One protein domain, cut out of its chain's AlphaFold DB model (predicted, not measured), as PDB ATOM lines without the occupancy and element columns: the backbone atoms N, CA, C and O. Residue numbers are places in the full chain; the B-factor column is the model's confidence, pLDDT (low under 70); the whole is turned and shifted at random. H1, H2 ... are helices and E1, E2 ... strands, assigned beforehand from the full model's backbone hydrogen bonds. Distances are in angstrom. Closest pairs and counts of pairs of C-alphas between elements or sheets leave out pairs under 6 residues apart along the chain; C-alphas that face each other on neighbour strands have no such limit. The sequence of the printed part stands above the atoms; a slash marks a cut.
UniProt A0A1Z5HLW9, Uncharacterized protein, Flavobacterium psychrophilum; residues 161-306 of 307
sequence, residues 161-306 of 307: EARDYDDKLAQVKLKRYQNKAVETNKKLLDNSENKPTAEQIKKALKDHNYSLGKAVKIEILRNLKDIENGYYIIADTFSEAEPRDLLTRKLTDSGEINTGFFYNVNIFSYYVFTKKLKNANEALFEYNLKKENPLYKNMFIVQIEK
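AT A GLANCE: This is residues 161 to 306 of the 307 residues of an uncharacterized protein of Flavobacterium psychrophilum (UniProt A0A1Z5HLW9). A strongly twisted five-stranded sheet is covered by helices on one face: H3 and H4 pack on it, and the long H1 packs along its E3 edge and beside H3. The short helix H2 packs on H4 at the opposite end of the domain from H1, and a long link without a named element joins the two. The printed part has 146 residues with four named helices and five named strands, in the order H1 H2 E1 E2 H3 E3 E4 H4 E5; the sheet is mixed, in the order E1 E5 E2 E4 E3. The class is mixed, helices and strands, and the whole is compact, with a radius of gyration of the C-alphas of 15.7 A and spans of 48 by 39 by 26 A.

IN THESE COORDINATES: The strands are E1, residues 218 to 222, 13.2 A; E2, 230 to 238, 21.1 A; E3, 260 to 264, 13.4 A; E4, 269 to 277, 21.4 A; and E5, 300 to 305, 16.4 A, ending with C-alpha 305 at (44.148, 32.009, -24.177). E2 bends by 76 degrees at residue 235, and E4 by 76 degrees at residue 274. The helices are H1, residues 161 to 184, 34.5 A, beginning with C-alpha 161 at (23.314, 36.123, -15.176); H2, 198 to 207, 14.3 A; H3, 241 to 253, 18.5 A; and H4, 280 to 290, 15.5 A.

HOW THE PARTS SIT: E2 and E4 are antiparallel, with N 231 and O 277 2.8 A apart. E3 and E4 form a hairpin, with N 262 and O 271 3.0 A apart. E5 is antiparallel to E2, with N 232 and O 302 2.8 A apart, and parallel to edge strand E1, with N 303 and O 219 2.8 A apart. H1, H3 and H4 on one face of the sheet make two layers, helices over strands. H3 lies over E4 at a height over the sheet of 9.0 A; their closest C-alphas, of Arg 244 and Val 272, are 6.9 A apart. H4, at a height of 9.1 A, lies over E2, but only just over E2 alone: 2 of its 11 C-alphas fall on E5. E2, H3, E3 and E4, H4, E5 are split strand-helix-strand units, each with another strand between its two, and both crossovers are right-handed. H1 touches H3 with residues 170 to 181 alone, the same way at a shallow tilt of 20 degrees; the closest C-alphas, of Gln 178 and Thr 252, are 6.2 A apart. H2 is not on the sheet and touches H4 at a steep tilt of 62 degrees; the closest C-alphas, of Ile 201 and Phe 285, are 6.8 A apart. In H1, H2, H3 and H4 every O i to N i+4 pair is within hydrogen-bond range.

THE WHOLE: The two C-alphas farthest apart, of Ala 162 and Asp 207, are 49.1 A apart. The printed part has no cut. The link from H1 to H2, residues 185 to 197, is long. The mean pLDDT of the printed part is 74.8; it is under 70 at 40 residues, among them residues 185 to 216.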
ATOM      1  N   GLU A 161      24.378  35.876 -14.212       68.31
ATOM      2  CA  GLU A 161      23.314  36.123 -15.176       68.31
ATOM      3  C   GLU A 161      22.830  37.576 -15.168       68.31
ATOM      4  O   GLU A 161      22.662  38.170 -16.234       68.31
ATOM      5  N   ALA A 162      22.606  38.164 -13.988       72.50
ATOM      6  CA  ALA A 162      22.208  39.564 -13.860       72.50
ATOM      7  C   ALA A 162      23.320  40.489 -14.365       72.50
ATOM      8  O   ALA A 162      23.074  41.442 -15.105       72.50
ATOM      9  N   ARG A 163      24.565  40.151 -14.029       74.50
ATOM     10  CA  ARG A 163      25.749  40.886 -14.458       74.50
ATOM     11  C   ARG A 163      25.990  40.767 -15.959       74.50
ATOM     12  O   ARG A 163      26.251  41.768 -16.615       74.50
ATOM     13  N   ASP A 164      25.833  39.570 -16.508       76.94
ATOM     14  CA  ASP A 164      25.919  39.300 -17.941       76.94
ATOM     15  C   ASP A 164      24.818  40.033 -18.704       76.94
ATOM     16  O   ASP A 164      25.056  40.540 -19.802       76.94
ATOM     17  N   TYR A 165      23.608  40.104 -18.143       82.44
ATOM     18  CA  TYR A 165      22.509  40.878 -18.711       82.44
ATOM     19  C   TYR A 165      22.843  42.375 -18.753       82.44
ATOM     20  O   TYR A 165      22.743  42.994 -19.817       82.44
ATOM     21  N   ASP A 166      23.294  42.939 -17.632       82.00
ATOM     22  CA  ASP A 166      23.665  44.352 -17.527       82.00
ATOM     23  C   ASP A 166      24.854  44.702 -18.431       82.00
ATOM     24  O   ASP A 166      24.831  45.720 -19.132       82.00
ATOM     25  N   ASP A 167      25.868  43.839 -18.491       85.00
ATOM     26  CA  ASP A 167      27.038  44.022 -19.347       85.00
ATOM     27  C   ASP A 167      26.666  43.922 -20.833       85.00
ATOM     28  O   ASP A 167      27.090  44.767 -21.629       85.00
ATOM     29  N   LYS A 168      25.808  42.968 -21.226       86.69
ATOM     30  CA  LYS A 168      25.257  42.895 -22.593       86.69
ATOM     31  C   LYS A 168      24.465  44.153 -22.935       86.69
ATOM     32  O   LYS A 168      24.626  44.706 -24.025       86.69
ATOM     33  N   LEU A 169      23.637  44.643 -22.012       88.69
ATOM     34  CA  LEU A 169      22.865  45.868 -22.207       88.69
ATOM     35  C   LEU A 169      23.783  47.088 -22.377       88.69
ATOM     36  O   LEU A 169      23.555  47.914 -23.267       88.69
ATOM     37  N   ALA A 170      24.833  47.199 -21.566       87.69
ATOM     38  CA  ALA A 170      25.828  48.261 -21.666       87.69
ATOM     39  C   ALA A 170      26.628  48.186 -22.978       87.69
ATOM     40  O   ALA A 170      26.794  49.209 -23.642       87.69
ATOM     41  N   GLN A 171      27.017  46.992 -23.439       87.50
ATOM     42  CA  GLN A 171      27.640  46.816 -24.756       87.50
ATOM     43  C   GLN A 171      26.708  47.231 -25.902       87.50
ATOM     44  O   GLN A 171      27.146  47.882 -26.852       87.50
ATOM     45  N   VAL A 172      25.413  46.904 -25.828       89.06
ATOM     46  CA  VAL A 172      24.424  47.347 -26.826       89.06
ATOM     47  C   VAL A 172      24.283  48.870 -26.819       89.06
ATOM     48  O   VAL A 172      24.243  49.485 -27.887       89.06
ATOM     49  N   LYS A 173      24.235  49.500 -25.639       88.56
ATOM     50  CA  LYS A 173      24.211  50.966 -25.508       88.56
ATOM     51  C   LYS A 173      25.469  51.602 -26.108       88.56
ATOM     52  O   LYS A 173      25.343  52.576 -26.848       88.56
ATOM     53  N   LEU A 174      26.644  51.028 -25.851       87.25
ATOM     54  CA  LEU A 174      27.915  51.493 -26.409       87.25
ATOM     55  C   LEU A 174      27.936  51.381 -27.938       87.25
ATOM     56  O   LEU A 174      28.216  52.371 -28.605       87.25
ATOM     57  N   LYS A 175      27.536  50.238 -28.508       87.31
ATOM     58  CA  LYS A 175      27.439  50.065 -29.969       87.31
ATOM     59  C   LYS A 175      26.489  51.075 -30.612       87.31
ATOM     60  O   LYS A 175      26.795  51.647 -31.652       87.31
ATOM     61  N   ARG A 176      25.340  51.339 -29.980       87.12
ATOM     62  CA  ARG A 176      24.405  52.382 -30.445       87.12
ATOM     63  C   ARG A 176      25.044  53.771 -30.415       87.12
ATOM     64  O   ARG A 176      24.801  54.556 -31.325       87.12
ATOM     65  N   TYR A 177      25.831  54.075 -29.385       85.88
ATOM     66  CA  TYR A 177      26.562  55.337 -29.283       85.88
ATOM     67  C   TYR A 177      27.633  55.461 -30.375       85.88
ATOM     68  O   TYR A 177      27.659  56.459 -31.089       85.88
ATOM     69  N   GLN A 178      28.434  54.413 -30.573       85.62
ATOM     70  CA  GLN A 178      29.455  54.322 -31.621       85.62
ATOM     71  C   GLN A 178      28.863  54.517 -33.022       85.62
ATOM     72  O   GLN A 178      29.367  55.337 -33.786       85.62
ATOM     73  N   ASN A 179      27.751  53.849 -33.340       84.00
ATOM     74  CA  ASN A 179      27.081  54.005 -34.636       84.00
ATOM     75  C   ASN A 179      26.597  55.446 -34.863       84.00
ATOM     76  O   ASN A 179      26.817  56.006 -35.934       84.00
ATOM     77  N   LYS A 180      26.014  56.087 -33.842       84.19
ATOM     78  CA  LYS A 180      25.610  57.500 -33.925       84.19
ATOM     79  C   LYS A 180      26.804  58.440 -34.102       84.19
ATOM     80  O   LYS A 180      26.720  59.389 -34.879       84.19
ATOM     81  N   ALA A 181      27.907  58.196 -33.397       79.81
ATOM     82  CA  ALA A 181      29.132  58.983 -33.534       79.81
ATOM     83  C   ALA A 181      29.714  58.873 -34.955       79.81
ATOM     84  O   ALA A 181      30.144  59.872 -35.526       79.81
ATOM     85  N   VAL A 182      29.653  57.682 -35.555       78.38
ATOM     86  CA  VAL A 182      30.050  57.424 -36.947       78.38
ATOM     87  C   VAL A 182      29.145  58.141 -37.954       78.38
ATOM     88  O   VAL A 182      29.640  58.796 -38.868       78.38
ATOM     89  N   GLU A 183      27.823  58.049 -37.789       76.44
ATOM     90  CA  GLU A 183      26.853  58.710 -38.674       76.44
ATOM     91  C   GLU A 183      26.999  60.237 -38.654       76.44
ATOM     92  O   GLU A 183      26.917  60.891 -39.696       76.44
ATOM     93  N   THR A 184      27.241  60.806 -37.471       72.06
ATOM     94  CA  THR A 184      27.413  62.254 -37.283       72.06
ATOM     95  C   THR A 184      28.778  62.753 -37.753       72.06
ATOM     96  O   THR A 184      28.868  63.857 -38.288       72.06
ATOM     97  N   ASN A 185      29.828  61.936 -37.639       65.56
ATOM     98  CA  ASN A 185      31.185  62.282 -38.049       65.56
ATOM     99  C   ASN A 185      31.697  61.326 -39.137       65.56
ATOM    100  O   ASN A 185      32.532  60.461 -38.876       65.56
ATOM    101  N   LYS A 186      31.273  61.540 -40.394       59.47
ATOM    102  CA  LYS A 186      31.738  60.760 -41.567       59.47
ATOM    103  C   LYS A 186      33.271  60.675 -41.710       59.47
ATOM    104  O   LYS A 186      33.758  59.688 -42.243       59.47
ATOM    105  N   LYS A 187      34.026  61.645 -41.174       56.16
ATOM    106  CA  LYS A 187      35.505  61.641 -41.133       56.16
ATOM    107  C   LYS A 187      36.116  60.540 -40.251       56.16
ATOM    108  O   LYS A 187      37.314  60.298 -40.337       56.16
ATOM    109  N   LEU A 188      35.334  59.880 -39.392       53.78
ATOM    110  CA  LEU A 188      35.823  58.785 -38.549       53.78
ATOM    111  C   LEU A 188      36.005  57.465 -39.322       53.78
ATOM    112  O   LEU A 188      36.727  56.588 -38.848       53.78
ATOM    113  N   LEU A 189      35.393  57.317 -40.508       51.66
ATOM    114  CA  LEU A 189      35.602  56.152 -41.381       51.66
ATOM    115  C   LEU A 189      36.895  56.236 -42.213       51.66
ATOM    116  O   LEU A 189      37.455  55.193 -42.556       51.66
ATOM    117  N   ASP A 190      37.387  57.445 -42.498       45.50
ATOM    118  CA  ASP A 190      38.471  57.685 -43.469       45.50
ATOM    119  C   ASP A 190      39.855  57.177 -43.010       45.50
ATOM    120  O   ASP A 190      40.788  57.091 -43.804       45.50
ATOM    121  N   ASN A 191      40.007  56.749 -41.752       47.75
ATOM    122  CA  ASN A 191      41.265  56.184 -41.241       47.75
ATOM    123  C   ASN A 191      41.426  54.669 -41.502       47.75
ATOM    124  O   ASN A 191      42.390  54.062 -41.032       47.75
ATOM    125  N   SER A 192      40.502  54.026 -42.229       46.66
ATOM    126  CA  SER A 192      40.575  52.583 -42.515       46.66
ATOM    127  C   SER A 192      41.410  52.212 -43.753       46.66
ATOM    128  O   SER A 192      41.638  51.018 -43.970       46.66
ATOM    129  N   GLU A 193      41.870  53.169 -44.564       42.47
ATOM    130  CA  GLU A 193      42.456  52.861 -45.884       42.47
ATOM    131  C   GLU A 193      43.962  52.547 -45.891       42.47
ATOM    132  O   GLU A 193      44.452  51.989 -46.864       42.47
ATOM    133  N   ASN A 194      44.694  52.764 -44.794       48.41
ATOM    134  CA  ASN A 194      46.129  52.451 -44.723       48.41
ATOM    135  C   ASN A 194      46.458  51.527 -43.544       48.41
ATOM    136  O   ASN A 194      47.192  51.906 -42.633       48.41
ATOM    137  N   LYS A 195      45.923  50.297 -43.529       53.56
ATOM    138  CA  LYS A 195      46.434  49.267 -42.607       53.56
ATOM    139  C   LYS A 195      47.822  48.823 -43.086       53.56
ATOM    140  O   LYS A 195      47.900  48.225 -44.160       53.56
ATOM    141  N   PRO A 196      48.904  49.075 -42.327       56.97
ATOM    142  CA  PRO A 196      50.235  48.655 -42.736       56.97
ATOM    143  C   PRO A 196      50.307  47.126 -42.813       56.97
ATOM    144  O   PRO A 196      49.824  46.414 -41.931       56.97
ATOM    145  N   THR A 197      50.916  46.612 -43.879       65.56
ATOM    146  CA  THR A 197      51.100  45.170 -44.091       65.56
ATOM    147  C   THR A 197      51.985  44.590 -42.982       65.56
ATOM    148  O   THR A 197      52.889  45.262 -42.483       65.56
ATOM    149  N   ALA A 198      51.800  43.316 -42.620       60.53
ATOM    150  CA  ALA A 198      52.576  42.644 -41.568       60.53
ATOM    151  C   ALA A 198      54.110  42.771 -41.733       60.53
ATOM    152  O   ALA A 198      54.851  42.770 -40.749       60.53
ATOM    153  N   GLU A 199      54.601  42.914 -42.966       61.75
ATOM    154  CA  GLU A 199      56.014  43.165 -43.271       61.75
ATOM    155  C   GLU A 199      56.461  44.601 -42.968       61.75
ATOM    156  O   GLU A 199      57.565  44.806 -42.463       61.75
ATOM    157  N   GLN A 200      55.601  45.590 -43.223       63.38
ATOM    158  CA  GLN A 200      55.848  46.996 -42.894       63.38
ATOM    159  C   GLN A 200      55.867  47.197 -41.377       63.38
ATOM    160  O   GLN A 200      56.742  47.886 -40.864       63.38
ATOM    161  N   ILE A 201      54.980  46.507 -40.652       63.69
ATOM    162  CA  ILE A 201      54.963  46.498 -39.183       63.69
ATOM    163  C   ILE A 201      56.268  45.904 -38.636       63.69
ATOM    164  O   ILE A 201      56.905  46.491 -37.767       63.69
ATOM    165  N   LYS A 202      56.720  44.764 -39.176       61.59
ATOM    166  CA  LYS A 202      57.990  44.145 -38.758       61.59
ATOM    167  C   LYS A 202      59.207  45.030 -39.048       61.59
ATOM    168  O   LYS A 202      60.142  45.011 -38.254       61.59
ATOM    169  N   LYS A 203      59.213  45.775 -40.159       62.25
ATOM    170  CA  LYS A 203      60.272  46.750 -40.468       62.25
ATOM    171  C   LYS A 203      60.237  47.933 -39.503       62.25
ATOM    172  O   LYS A 203      61.230  48.161 -38.831       62.25
ATOM    173  N   ALA A 204      59.080  48.568 -39.306       62.06
ATOM    174  CA  ALA A 204      58.931  49.691 -38.379       62.06
ATOM    175  C   ALA A 204      59.336  49.337 -36.934       62.06
ATOM    176  O   ALA A 204      60.013  50.115 -36.266       62.06
ATOM    177  N   LEU A 205      58.986  48.133 -36.464       60.62
ATOM    178  CA  LEU A 205      59.393  47.646 -35.141       60.62
ATOM    179  C   LEU A 205      60.911  47.416 -35.033       60.62
ATOM    180  O   LEU A 205      61.486  47.689 -33.980       60.62
ATOM    181  N   LYS A 206      61.561  46.945 -36.108       61.69
ATOM    182  CA  LYS A 206      63.023  46.769 -36.170       61.69
ATOM    183  C   LYS A 206      63.761  48.104 -36.260       61.69
ATOM    184  O   LYS A 206      64.728  48.293 -35.535       61.69
ATOM    185  N   ASP A 207      63.282  49.021 -37.094       60.62
ATOM    186  CA  ASP A 207      63.917  50.321 -37.340       60.62
ATOM    187  C   ASP A 207      63.915  51.205 -36.083       60.62
ATOM    188  O   ASP A 207      64.823  52.002 -35.876       60.62
ATOM    189  N   HIS A 208      62.911  51.043 -35.216       57.12
ATOM    190  CA  HIS A 208      62.766  51.815 -33.979       57.12
ATOM    191  C   HIS A 208      63.230  51.049 -32.723       57.12
ATOM    192  O   HIS A 208      62.992  51.504 -31.606       57.12
ATOM    193  N   ASN A 209      63.888  49.889 -32.877       56.47
ATOM    194  CA  ASN A 209      64.354  49.033 -31.774       56.47
ATOM    195  C   ASN A 209      63.265  48.690 -30.730       56.47
ATOM    196  O   ASN A 209      63.554  48.510 -29.542       56.47
ATOM    197  N   TYR A 210      62.003  48.566 -31.150       58.22
ATOM    198  CA  TYR A 210      60.927  48.152 -30.255       58.22
ATOM    199  C   TYR A 210      61.007  46.643 -30.027       58.22
ATOM    200  O   TYR A 210      60.738  45.844 -30.923       58.22
ATOM    201  N   SER A 211      61.353  46.238 -28.805       54.16
ATOM    202  CA  SER A 211      61.319  44.836 -28.390       54.16
ATOM    203  C   SER A 211      60.253  44.624 -27.315       54.16
ATOM    204  O   SER A 211      60.036  45.489 -26.468       54.16
ATOM    205  N   LEU A 212      59.613  43.445 -27.316       52.06
ATOM    206  CA  LEU A 212      58.705  43.014 -26.240       52.06
ATOM    207  C   LEU A 212      59.398  42.974 -24.858       52.06
ATOM    208  O   LEU A 212      58.735  42.853 -23.832       52.06
ATOM    209  N   GLY A 213      60.730  43.073 -24.809       43.62
ATOM    210  CA  GLY A 213      61.516  42.987 -23.588       43.62
ATOM    211  C   GLY A 213      61.799  44.352 -22.971       43.62
ATOM    212  O   GLY A 213      62.811  44.960 -23.306       43.62
ATOM    213  N   LYS A 214      60.944  44.760 -22.016       47.22
ATOM    214  CA  LYS A 214      61.191  45.635 -20.833       47.22
ATOM    215  C   LYS A 214      60.221  46.810 -20.633       47.22
ATOM    216  O   LYS A 214      60.131  47.280 -19.506       47.22
ATOM    217  N   ALA A 215      59.485  47.270 -21.648       51.19
ATOM    218  CA  ALA A 215      58.665  48.494 -21.530       51.19
ATOM    219  C   ALA A 215      57.140  48.294 -21.632       51.19
ATOM    220  O   ALA A 215      56.394  49.245 -21.397       51.19
ATOM    221  N   VAL A 216      56.668  47.096 -21.990       60.69
ATOM    222  CA  VAL A 216      55.241  46.818 -22.217       60.69
ATOM    223  C   VAL A 216      54.780  45.731 -21.258       60.69
ATOM    224  O   VAL A 216      55.325  44.630 -21.257       60.69
ATOM    225  N   LYS A 217      53.786  46.043 -20.422       71.50
ATOM    226  CA  LYS A 217      53.152  45.063 -19.537       71.50
ATOM    227  C   LYS A 217      52.267  44.158 -20.400       71.50
ATOM    228  O   LYS A 217      51.350  44.650 -21.056       71.50
ATOM    229  N   ILE A 218      52.576  42.862 -20.434       74.56
ATOM    230  CA  ILE A 218      51.747  41.846 -21.090       74.56
ATOM    231  C   ILE A 218      51.194  40.930 -20.004       74.56
ATOM    232  O   ILE A 218      51.962  40.266 -19.310       74.56
ATOM    233  N   GLU A 219      49.875  40.914 -19.842       79.19
ATOM    234  CA  GLU A 219      49.186  39.995 -18.933       79.19
ATOM    235  C   GLU A 219      48.579  38.839 -19.726       79.19
ATOM    236  O   GLU A 219      47.938  39.056 -20.752       79.19
ATOM    237  N   ILE A 220      48.767  37.608 -19.253       78.00
ATOM    238  CA  ILE A 220      48.144  36.422 -19.847       78.00
ATOM    239  C   ILE A 220      46.924  36.074 -19.003       78.00
ATOM    240  O   ILE A 220      47.053  35.775 -17.815       78.00
ATOM    241  N   LEU A 221      45.742  36.114 -19.614       77.19
ATOM    242  CA  LEU A 221      44.491  35.710 -18.985       77.19
ATOM    243  C   LEU A 221      44.019  34.382 -19.570       77.19
ATOM    244  O   LEU A 221      43.880  34.230 -20.785       77.19
ATOM    245  N   ARG A 222      43.736  33.440 -18.671       71.75
ATOM    246  CA  ARG A 222      43.136  32.136 -18.967       71.75
ATOM    247  C   ARG A 222      41.738  32.067 -18.361       71.75
ATOM    248  O   ARG A 222      41.413  32.852 -17.467       71.75
ATOM    249  N   ASN A 223      40.933  31.114 -18.831       63.84
ATOM    250  CA  ASN A 223      39.600  30.812 -18.291       63.84
ATOM    251  C   ASN A 223      38.517  31.890 -18.546       63.84
ATOM    252  O   ASN A 223      37.623  32.099 -17.729       63.84
ATOM    253  N   LEU A 224      38.567  32.576 -19.695       68.38
ATOM    254  CA  LEU A 224      37.512  33.498 -20.147       68.38
ATOM    255  C   LEU A 224      36.719  32.846 -21.294       68.38
ATOM    256  O   LEU A 224      37.083  32.967 -22.462       68.38
ATOM    257  N   LYS A 225      35.645  32.114 -20.964       63.00
ATOM    258  CA  LYS A 225      34.870  31.314 -21.940       63.00
ATOM    259  C   LYS A 225      34.213  32.167 -23.033       63.00
ATOM    260  O   LYS A 225      34.210  31.770 -24.203       63.00
ATOM    261  N   ASP A 226      33.746  33.357 -22.662       67.75
ATOM    262  CA  ASP A 226      32.949  34.237 -23.525       67.75
ATOM    263  C   ASP A 226      33.776  35.180 -24.405       67.75
ATOM    264  O   ASP A 226      33.226  35.879 -25.256       67.75
ATOM    265  N   ILE A 227      35.104  35.196 -24.246       77.12
ATOM    266  CA  ILE A 227      35.988  36.112 -24.972       77.12
ATOM    267  C   ILE A 227      36.858  35.324 -25.942       77.12
ATOM    268  O   ILE A 227      37.408  34.279 -25.616       77.12
ATOM    269  N   GLU A 228      36.970  35.807 -27.174       78.38
ATOM    270  CA  GLU A 228      37.778  35.159 -28.205       78.38
ATOM    271  C   GLU A 228      39.285  35.293 -27.942       78.38
ATOM    272  O   GLU A 228      39.751  36.326 -27.457       78.38
ATOM    273  N   ASN A 229      40.055  34.287 -28.362       81.81
ATOM    274  CA  ASN A 229      41.514  34.308 -28.269       81.81
ATOM    275  C   ASN A 229      42.107  35.462 -29.081       81.81
ATOM    276  O   ASN A 229      41.669  35.750 -30.200       81.81
ATOM    277  N   GLY A 230      43.134  36.098 -28.526       83.31
ATOM    278  CA  GLY A 230      43.846  37.183 -29.190       83.31
ATOM    279  C   GLY A 230      44.559  38.119 -28.224       83.31
ATOM    280  O   GLY A 230      44.598  37.894 -27.016       83.31
ATOM    281  N   TYR A 231      45.107  39.187 -28.792       82.94
ATOM    282  CA  TYR A 231      45.778  40.265 -28.085       82.94
ATOM    283  C   TYR A 231      44.847  41.471 -28.007       82.94
ATOM    284  O   TYR A 231      44.414  42.012 -29.027       82.94
ATOM    285  N   TYR A 232      44.541  41.891 -26.789       84.81
ATOM    286  CA  TYR A 232      43.670  43.016 -26.494       84.81
ATOM    287  C   TYR A 232      44.509  44.162 -25.956       84.81
ATOM    288  O   TYR A 232      45.335  43.977 -25.066       84.81
ATOM    289  N   ILE A 233      44.284  45.352 -26.496       84.88
ATOM    290  CA  ILE A 233      44.922  46.565 -25.998       84.88
ATOM    291  C   ILE A 233      43.993  47.193 -24.972       84.88
ATOM    292  O   ILE A 233      42.961  47.761 -25.346       84.88
ATOM    293  N   ILE A 234      44.357  47.077 -23.699       86.75
ATOM    294  CA  ILE A 234      43.580  47.591 -22.573       86.75
ATOM    295  C   ILE A 234      43.976  49.040 -22.327       86.75
ATOM    296  O   ILE A 234      45.158  49.335 -22.194       86.75
ATOM    297  N   ALA A 235      42.993  49.938 -22.296       84.69
ATOM    298  CA  ALA A 235      43.196  51.346 -21.967       84.69
ATOM    299  C   ALA A 235      43.293  51.558 -20.452       84.69
ATOM    300  O   ALA A 235      44.180  52.275 -19.996       84.69
ATOM    301  N   ASP A 236      42.382  50.939 -19.694       85.62
ATOM    302  CA  ASP A 236      42.362  50.995 -18.232       85.62
ATOM    303  C   ASP A 236      41.479  49.882 -17.632       85.62
ATOM    304  O   ASP A 236      40.744  49.185 -18.350       85.62
ATOM    305  N   THR A 237      41.539  49.743 -16.307       87.25
ATOM    306  CA  THR A 237      40.775  48.771 -15.514       87.25
ATOM    307  C   THR A 237      39.932  49.449 -14.437       87.25
ATOM    308  O   THR A 237      40.423  50.334 -13.741       87.25
ATOM    309  N   PHE A 238      38.690  49.002 -14.244       85.38
ATOM    310  CA  PHE A 238      37.751  49.597 -13.283       85.38
ATOM    311  C   PHE A 238      37.033  48.536 -12.453       85.38
ATOM    312  O   PHE A 238      36.655  47.501 -12.986       85.38
ATOM    313  N   SER A 239      36.769  48.804 -11.175       82.44
ATOM    314  CA  SER A 239      35.872  47.957 -10.374       82.44
ATOM    315  C   SER A 239      34.395  48.223 -10.693       82.44
ATOM    316  O   SER A 239      33.597  47.293 -10.746       82.44
ATOM    317  N   GLU A 240      34.051  49.483 -10.979       80.00
ATOM    318  CA  GLU A 240      32.671  49.948 -11.152       80.00
ATOM    319  C   GLU A 240      32.268  50.149 -12.624       80.00
ATOM    320  O   GLU A 240      33.088  50.477 -13.488       80.00
ATOM    321  N   ALA A 241      30.967  50.024 -12.905       82.94
ATOM    322  CA  ALA A 241      30.396  50.174 -14.248       82.94
ATOM    323  C   ALA A 241      30.352  51.631 -14.753       82.94
ATOM    324  O   ALA A 241      30.537  51.886 -15.943       82.94
ATOM    325  N   GLU A 242      30.131  52.601 -13.866       84.00
ATOM    326  CA  GLU A 242      30.042  54.022 -14.225       84.00
ATOM    327  C   GLU A 242      31.349  54.598 -14.817       84.00
ATOM    328  O   GLU A 242      31.308  55.140 -15.927       84.00
ATOM    329  N   PRO A 243      32.531  54.459 -14.175       85.69
ATOM    330  CA  PRO A 243      33.779  54.974 -14.741       85.69
ATOM    331  C   PRO A 243      34.177  54.257 -16.041       85.69
ATOM    332  O   PRO A 243      34.707  54.890 -16.958       85.69
ATOM    333  N   ARG A 244      33.845  52.967 -16.167       88.31
ATOM    334  CA  ARG A 244      33.987  52.190 -17.405       88.31
ATOM    335  C   ARG A 244      33.177  52.807 -18.551       88.31
ATOM    336  O   ARG A 244      33.704  53.011 -19.649       88.31
ATOM    337  N   ASP A 245      31.909  53.128 -18.308       86.56
ATOM    338  CA  ASP A 245      31.026  53.724 -19.316       86.56
ATOM    339  C   ASP A 245      31.482  55.138 -19.709       86.56
ATOM    340  O   ASP A 245      31.389  55.527 -20.874       86.56
ATOM    341  N   LEU A 246      32.042  55.901 -18.766       87.38
ATOM    342  CA  LEU A 246      32.631  57.210 -19.051       87.38
ATOM    343  C   LEU A 246      33.871  57.104 -19.947       87.38
ATOM    344  O   LEU A 246      33.998  57.877 -20.899       87.38
ATOM    345  N   LEU A 247      34.779  56.157 -19.678       86.94
ATOM    346  CA  LEU A 247      35.976  55.979 -20.503       86.94
ATOM    347  C   LEU A 247      35.621  55.500 -21.917       86.94
ATOM    348  O   LEU A 247      36.136  56.043 -22.891       86.94
ATOM    349  N   THR A 248      34.720  54.524 -22.049       86.19
ATOM    350  CA  THR A 248      34.317  53.993 -23.367       86.19
ATOM    351  C   THR A 248      33.670  55.058 -24.258       86.19
ATOM    352  O   THR A 248      33.953  55.108 -25.459       86.19
ATOM    353  N   ARG A 249      32.875  55.970 -23.680       85.81
ATOM    354  CA  ARG A 249      32.343  57.139 -24.404       85.81
ATOM    355  C   ARG A 249      33.449  58.091 -24.839       85.81
ATOM    356  O   ARG A 249      33.523  58.399 -26.021       85.81
ATOM    357  N   LYS A 250      34.361  58.463 -23.934       86.38
ATOM    358  CA  LYS A 250      35.504  59.336 -24.263       86.38
ATOM    359  C   LYS A 250      36.381  58.762 -25.376       86.38
ATOM    360  O   LYS A 250      36.823  59.499 -26.249       86.38
ATOM    361  N   LEU A 251      36.623  57.451 -25.359       84.31
ATOM    362  CA  LEU A 251      37.381  56.781 -26.415       84.31
ATOM    363  C   LEU A 251      36.629  56.838 -27.753       84.31
ATOM    364  O   LEU A 251      37.227  57.174 -28.775       84.31
ATOM    365  N   THR A 252      35.317  56.607 -27.740       84.19
ATOM    366  CA  THR A 252      34.478  56.748 -28.940       84.19
ATOM    367  C   THR A 252      34.508  58.181 -29.487       84.19
ATOM    368  O   THR A 252      34.688  58.366 -30.687       84.19
ATOM    369  N   ASP A 253      34.421  59.190 -28.616       81.38
ATOM    370  CA  ASP A 253      34.490  60.609 -28.991       81.38
ATOM    371  C   ASP A 253      35.862  60.988 -29.571       81.38
ATOM    372  O   ASP A 253      35.952  61.833 -30.459       81.38
ATOM    373  N   SER A 254      36.933  60.326 -29.117       79.31
ATOM    374  CA  SER A 254      38.282  60.474 -29.681       79.31
ATOM    375  C   SER A 254      38.478  59.774 -31.035       79.31
ATOM    376  O   SER A 254      39.539  59.905 -31.640       79.31
ATOM    377  N   GLY A 255      37.463  59.050 -31.524       72.75
ATOM    378  CA  GLY A 255      37.462  58.363 -32.818       72.75
ATOM    379  C   GLY A 255      37.774  56.865 -32.765       72.75
ATOM    380  O   GLY A 255      37.889  56.217 -33.804       72.75
ATOM    381  N   GLU A 256      37.877  56.280 -31.572       78.25
ATOM    382  CA  GLU A 256      38.182  54.859 -31.385       78.25
ATOM    383  C   GLU A 256      36.894  54.033 -31.337       78.25
ATOM    384  O   GLU A 256      36.313  53.755 -30.285       78.25
ATOM    385  N   ILE A 257      36.430  53.636 -32.520       73.62
ATOM    386  CA  ILE A 257      35.132  52.970 -32.699       73.62
ATOM    387  C   ILE A 257      35.178  51.488 -32.289       73.62
ATOM    388  O   ILE A 257      34.170  50.929 -31.877       73.62
ATOM    389  N   ASN A 258      36.347  50.841 -32.340       78.88
ATOM    390  CA  ASN A 258      36.500  49.411 -32.015       78.88
ATOM    391  C   ASN A 258      36.670  49.137 -30.509       78.88
ATOM    392  O   ASN A 258      37.222  48.107 -30.111       78.88
ATOM    393  N   THR A 259      36.204  50.067 -29.676       83.69
ATOM    394  CA  THR A 259      36.316  50.006 -28.222       83.69
ATOM    395  C   THR A 259      35.220  49.141 -27.613       83.69
ATOM    396  O   THR A 259      34.095  49.061 -28.111       83.69
ATOM    397  N   GLY A 260      35.546  48.481 -26.512       87.38
ATOM    398  CA  GLY A 260      34.620  47.646 -25.765       87.38
ATOM    399  C   GLY A 260      35.164  47.348 -24.380       87.38
ATOM    400  O   GLY A 260      36.190  47.882 -23.968       87.38
ATOM    401  N   PHE A 261      34.472  46.492 -23.641       90.75
ATOM    402  CA  PHE A 261      34.938  46.050 -22.339       90.75
ATOM    403  C   PHE A 261      34.538  44.605 -22.081       90.75
ATOM    404  O   PHE A 261      33.597  44.088 -22.685       90.75
ATOM    405  N   PHE A 262      35.241  43.973 -21.154       86.69
ATOM    406  CA  PHE A 262      34.872  42.678 -20.607       86.69
ATOM    407  C   PHE A 262      35.174  42.634 -19.116       86.69
ATOM    408  O   PHE A 262      35.995  43.404 -18.616       86.69
ATOM    409  N   TYR A 263      34.508  41.737 -18.401       84.12
ATOM    410  CA  TYR A 263      34.774  41.539 -16.989       84.12
ATOM    411  C   TYR A 263      35.778  40.411 -16.763       84.12
ATOM    412  O   TYR A 263      35.628  39.311 -17.293       84.12
ATOM    413  N   ASN A 264      36.793  40.679 -15.947       80.06
ATOM    414  CA  ASN A 264      37.739  39.677 -15.494       80.06
ATOM    415  C   ASN A 264      37.314  39.142 -14.120       80.06
ATOM    416  O   ASN A 264      37.493  39.798 -13.089       80.06
ATOM    417  N   VAL A 265      36.788  37.915 -14.116       72.56
ATOM    418  CA  VAL A 265      36.324  37.214 -12.910       72.56
ATOM    419  C   VAL A 265      37.430  36.928 -11.896       72.56
ATOM    420  O   VAL A 265      37.139  36.826 -10.708       72.56
ATOM    421  N   ASN A 266      38.691  36.848 -12.329       70.56
ATOM    422  CA  ASN A 266      39.806  36.476 -11.455       70.56
ATOM    423  C   ASN A 266      40.199  37.601 -10.485       70.56
ATOM    424  O   ASN A 266      40.643  37.338  -9.373       70.56
ATOM    425  N   ILE A 267      40.029  38.855 -10.905       74.50
ATOM    426  CA  ILE A 267      40.433  40.061 -10.153       74.50
ATOM    427  C   ILE A 267      39.262  41.005  -9.874       74.50
ATOM    428  O   ILE A 267      39.453  42.121  -9.401       74.50
ATOM    429  N   PHE A 268      38.052  40.563 -10.201       77.25
ATOM    430  CA  PHE A 268      36.814  41.299 -10.005       77.25
ATOM    431  C   PHE A 268      36.811  42.712 -10.613       77.25
ATOM    432  O   PHE A 268      36.359  43.665  -9.985       77.25
ATOM    433  N   SER A 269      37.346  42.864 -11.829       83.38
ATOM    434  CA  SER A 269      37.491  44.175 -12.481       83.38
ATOM    435  C   SER A 269      37.131  44.136 -13.967       83.38
ATOM    436  O   SER A 269      37.372  43.150 -14.664       83.38
ATOM    437  N   TYR A 270      36.578  45.236 -14.466       86.56
ATOM    438  CA  TYR A 270      36.307  45.515 -15.871       86.56
ATOM    439  C   TYR A 270      37.557  45.971 -16.604       86.56
ATOM    440  O   TYR A 270      38.253  46.876 -16.156       86.56
ATOM    441  N   TYR A 271      37.810  45.373 -17.760       88.81
ATOM    442  CA  TYR A 271      38.900  45.719 -18.662       88.81
ATOM    443  C   TYR A 271      38.301  46.436 -19.865       88.81
ATOM    444  O   TYR A 271      37.495  45.850 -20.586       88.81
ATOM    445  N   VAL A 272      38.682  47.695 -20.086       88.12
ATOM    446  CA  VAL A 272      38.253  48.459 -21.265       88.12
ATOM    447  C   VAL A 272      39.307  48.304 -22.348       88.12
ATOM    448  O   VAL A 272      40.439  48.754 -22.183       88.12
ATOM    449  N   PHE A 273      38.947  47.678 -23.464       88.69
ATOM    450  CA  PHE A 273      39.841  47.482 -24.597       88.69
ATOM    451  C   PHE A 273      39.523  48.447 -25.738       88.69
ATOM    452  O   PHE A 273      38.384  48.867 -25.934       88.69
ATOM    453  N   THR A 274      40.544  48.777 -26.526       84.31
ATOM    454  CA  THR A 274      40.407  49.678 -27.685       84.31
ATOM    455  C   THR A 274      40.469  48.963 -29.017       84.31
ATOM    456  O   THR A 274      39.864  49.404 -29.991       84.31
ATOM    457  N   LYS A 275      41.211  47.857 -29.069       83.62
ATOM    458  CA  LYS A 275      41.374  47.056 -30.273       83.62
ATOM    459  C   LYS A 275      41.675  45.615 -29.898       83.62
ATOM    460  O   LYS A 275      42.382  45.348 -28.924       83.62
ATOM    461  N   LYS A 276      41.146  44.709 -30.711       83.69
ATOM    462  CA  LYS A 276      41.438  43.279 -30.681       83.69
ATOM    463  C   LYS A 276      42.296  42.932 -31.889       83.69
ATOM    464  O   LYS A 276      41.947  43.274 -33.019       83.69
ATOM    465  N   LEU A 277      43.406  42.251 -31.646       82.31
ATOM    466  CA  LEU A 277      44.419  41.913 -32.640       82.31
ATOM    467  C   LEU A 277      44.749  40.423 -32.548       82.31
ATOM    468  O   LEU A 277      44.637  39.812 -31.488       82.31
ATOM    469  N   LYS A 278      45.138  39.819 -33.672       80.62
ATOM    470  CA  LYS A 278      45.486  38.388 -33.715       80.62
ATOM    471  C   LYS A 278      46.964  38.147 -33.412       80.62
ATOM    472  O   LYS A 278      47.313  37.105 -32.871       80.62
ATOM    473  N   ASN A 279      47.813  39.125 -33.726       78.69
ATOM    474  CA  ASN A 279      49.262  38.982 -33.692       78.69
ATOM    475  C   ASN A 279      49.888  39.874 -32.611       78.69
ATOM    476  O   ASN A 279      49.574  41.061 -32.524       78.69
ATOM    477  N   ALA A 280      50.859  39.340 -31.866       74.50
ATOM    478  CA  ALA A 280      51.608  40.097 -30.858       74.50
ATOM    479  C   ALA A 280      52.326  41.328 -31.449       74.50
ATOM    480  O   ALA A 280      52.347  42.395 -30.843       74.50
ATOM    481  N   ASN A 281      52.875  41.197 -32.664       73.06
ATOM    482  CA  ASN A 281      53.588  42.288 -33.342       73.06
ATOM    483  C   ASN A 281      52.660  43.453 -33.711       73.06
ATOM    484  O   ASN A 281      53.053  44.610 -33.612       73.06
ATOM    485  N   GLU A 282      51.423  43.158 -34.112       76.12
ATOM    486  CA  GLU A 282      50.420  44.192 -34.392       76.12
ATOM    487  C   GLU A 282      50.015  44.911 -33.103       76.12
ATOM    488  O   GLU A 282      49.905  46.134 -33.091       76.12
ATOM    489  N   ALA A 283      49.855  44.165 -32.005       77.75
ATOM    490  CA  ALA A 283      49.527  44.738 -30.701       77.75
ATOM    491  C   ALA A 283      50.632  45.655 -30.175       77.75
ATOM    492  O   ALA A 283      50.338  46.733 -29.663       77.75
ATOM    493  N   LEU A 284      51.896  45.273 -30.365       76.81
ATOM    494  CA  LEU A 284      53.031  46.105 -29.985       76.81
ATOM    495  C   LEU A 284      53.100  47.401 -30.805       76.81
ATOM    496  O   LEU A 284      53.380  48.466 -30.261       76.81
ATOM    497  N   PHE A 285      52.839  47.320 -32.109       75.75
ATOM    498  CA  PHE A 285      52.844  48.487 -32.989       75.75
ATOM    499  C   PHE A 285      51.766  49.505 -32.595       75.75
ATOM    500  O   PHE A 285      52.057  50.683 -32.406       75.75
ATOM    501  N   GLU A 286      50.540  49.033 -32.385       75.38
ATOM    502  CA  GLU A 286      49.412  49.863 -31.954       75.38
ATOM    503  C   GLU A 286      49.610  50.443 -30.545       75.38
ATOM    504  O   GLU A 286      49.262  51.596 -30.300       75.38
ATOM    505  N   TYR A 287      50.219  49.683 -29.629       77.19
ATOM    506  CA  TYR A 287      50.593  50.177 -28.302       77.19
ATOM    507  C   TYR A 287      51.546  51.377 -28.396       77.19
ATOM    508  O   TYR A 287      51.331  52.400 -27.747       77.19
ATOM    509  N   ASN A 288      52.575  51.282 -29.242       75.12
ATOM    510  CA  ASN A 288      53.554  52.356 -29.403       75.12
ATOM    511  C   ASN A 288      52.957  53.603 -30.065       75.12
ATOM    512  O   ASN A 288      53.289  54.708 -29.651       75.12
ATOM    513  N   LEU A 289      52.043  53.442 -31.029       75.06
ATOM    514  CA  LEU A 289      51.336  54.570 -31.649       75.06
ATOM    515  C   LEU A 289      50.469  55.345 -30.649       75.06
ATOM    516  O   LEU A 289      50.333  56.561 -30.749       75.06
ATOM    517  N   LYS A 290      49.860  54.643 -29.691       72.81
ATOM    518  CA  LYS A 290      48.868  55.223 -28.774       72.81
ATOM    519  C   LYS A 290      49.453  55.707 -27.448       72.81
ATOM    520  O   LYS A 290      48.794  56.476 -26.751       72.81
ATOM    521  N   LYS A 291      50.689  55.315 -27.117       68.88
ATOM    522  CA  LYS A 291      51.386  55.686 -25.874       68.88
ATOM    523  C   LYS A 291      51.505  57.202 -25.661       68.88
ATOM    524  O   LYS A 291      51.573  57.648 -24.519       68.88
ATOM    525  N   GLU A 292      51.532  57.991 -26.733       66.12
ATOM    526  CA  GLU A 292      51.670  59.453 -26.654       66.12
ATOM    527  C   GLU A 292      50.371  60.172 -26.252       66.12
ATOM    528  O   GLU A 292      50.407  61.333 -25.844       66.12
ATOM    529  N   ASN A 293      49.218  59.499 -26.319       72.75
ATOM    530  CA  ASN A 293      47.935  60.114 -26.004       72.75
ATOM    531  C   ASN A 293      47.594  59.965 -24.498       72.75
ATOM    532  O   ASN A 293      47.615  58.849 -23.969       72.75
ATOM    533  N   PRO A 294      47.221  61.059 -23.797       72.38
ATOM    534  CA  PRO A 294      46.885  61.042 -22.368       72.38
ATOM    535  C   PRO A 294      45.801  60.037 -21.959       72.38
ATOM    536  O   PRO A 294      45.805  59.570 -20.821       72.38
ATOM    537  N   LEU A 295      44.884  59.688 -22.870       70.19
ATOM    538  CA  LEU A 295      43.814  58.710 -22.633       70.19
ATOM    539  C   LEU A 295      44.331  57.275 -22.432       70.19
ATOM    540  O   LEU A 295      43.578  56.415 -21.989       70.19
ATOM    541  N   TYR A 296      45.608  57.026 -22.729       75.88
ATOM    542  CA  TYR A 296      46.244  55.708 -22.698       75.88
ATOM    543  C   TYR A 296      47.366  55.609 -21.661       75.88
ATOM    544  O   TYR A 296      48.239  54.747 -21.754       75.88
ATOM    545  N   LYS A 297      47.349  56.479 -20.644       70.19
ATOM    546  CA  LYS A 297      48.388  56.545 -19.605       70.19
ATOM    547  C   LYS A 297      48.616  55.210 -18.875       70.19
ATOM    548  O   LYS A 297      49.746  54.927 -18.490       70.19
ATOM    549  N   ASN A 298      47.563  54.406 -18.723       75.62
ATOM    550  CA  ASN A 298      47.580  53.109 -18.038       75.62
ATOM    551  C   ASN A 298      47.516  51.921 -19.013       75.62
ATOM    552  O   ASN A 298      47.141  50.821 -18.613       75.62
ATOM    553  N   MET A 299      47.854  52.126 -20.291       80.56
ATOM    554  CA  MET A 299      47.681  51.096 -21.309       80.56
ATOM    555  C   MET A 299      48.581  49.877 -21.055       80.56
ATOM    556  O   MET A 299      49.754  50.008 -20.705       80.56
ATOM    557  N   PHE A 300      48.046  48.683 -21.303       82.75
ATOM    558  CA  PHE A 300      48.810  47.436 -21.355       82.75
ATOM    559  C   PHE A 300      48.183  46.439 -22.335       82.75
ATOM    560  O   PHE A 300      47.059  46.624 -22.807       82.75
ATOM    561  N   ILE A 301      48.927  45.387 -22.681       83.75
ATOM    562  CA  ILE A 301      48.458  44.349 -23.604       83.75
ATOM    563  C   ILE A 301      48.015  43.136 -22.789       83.75
ATOM    564  O   ILE A 301      48.700  42.706 -21.864       83.75
ATOM    565  N   VAL A 302      46.880  42.557 -23.154       83.12
ATOM    566  CA  VAL A 302      46.381  41.310 -22.577       83.12
ATOM    567  C   VAL A 302      46.327  40.242 -23.652       83.12
ATOM    568  O   VAL A 302      45.701  40.435 -24.692       83.12
ATOM    569  N   GLN A 303      46.959  39.104 -23.393       84.25
ATOM    570  CA  GLN A 303      46.834  37.899 -24.198       84.25
ATOM    571  C   GLN A 303      45.760  37.006 -23.583       84.25
ATOM    572  O   GLN A 303      45.868  36.611 -22.424       84.25
ATOM    573  N   ILE A 304      44.721  36.699 -24.358       81.00
ATOM    574  CA  ILE A 304      43.650  35.790 -23.943       81.00
ATOM    575  C   ILE A 304      43.867  34.436 -24.607       81.00
ATOM    576  O   ILE A 304      43.874  34.334 -25.838       81.00
ATOM    577  N   GLU A 305      44.017  33.409 -23.774       77.31
ATOM    578  CA  GLU A 305      44.148  32.009 -24.177       77.31
ATOM    579  C   GLU A 305      42.969  31.211 -23.610       77.31
ATOM    580  O   GLU A 305      42.804  31.103 -22.392       77.31
ATOM    581  N   LYS A 306      42.129  30.660 -24.491       66.62
ATOM    582  CA  LYS A 306      41.184  29.597 -24.130       66.62
ATOM    583  C   LYS A 306      41.966  28.315 -23.878       66.62
ATOM    584  O   LYS A 306      42.719  27.883 -24.750       66.62
TER     585      LYS A 306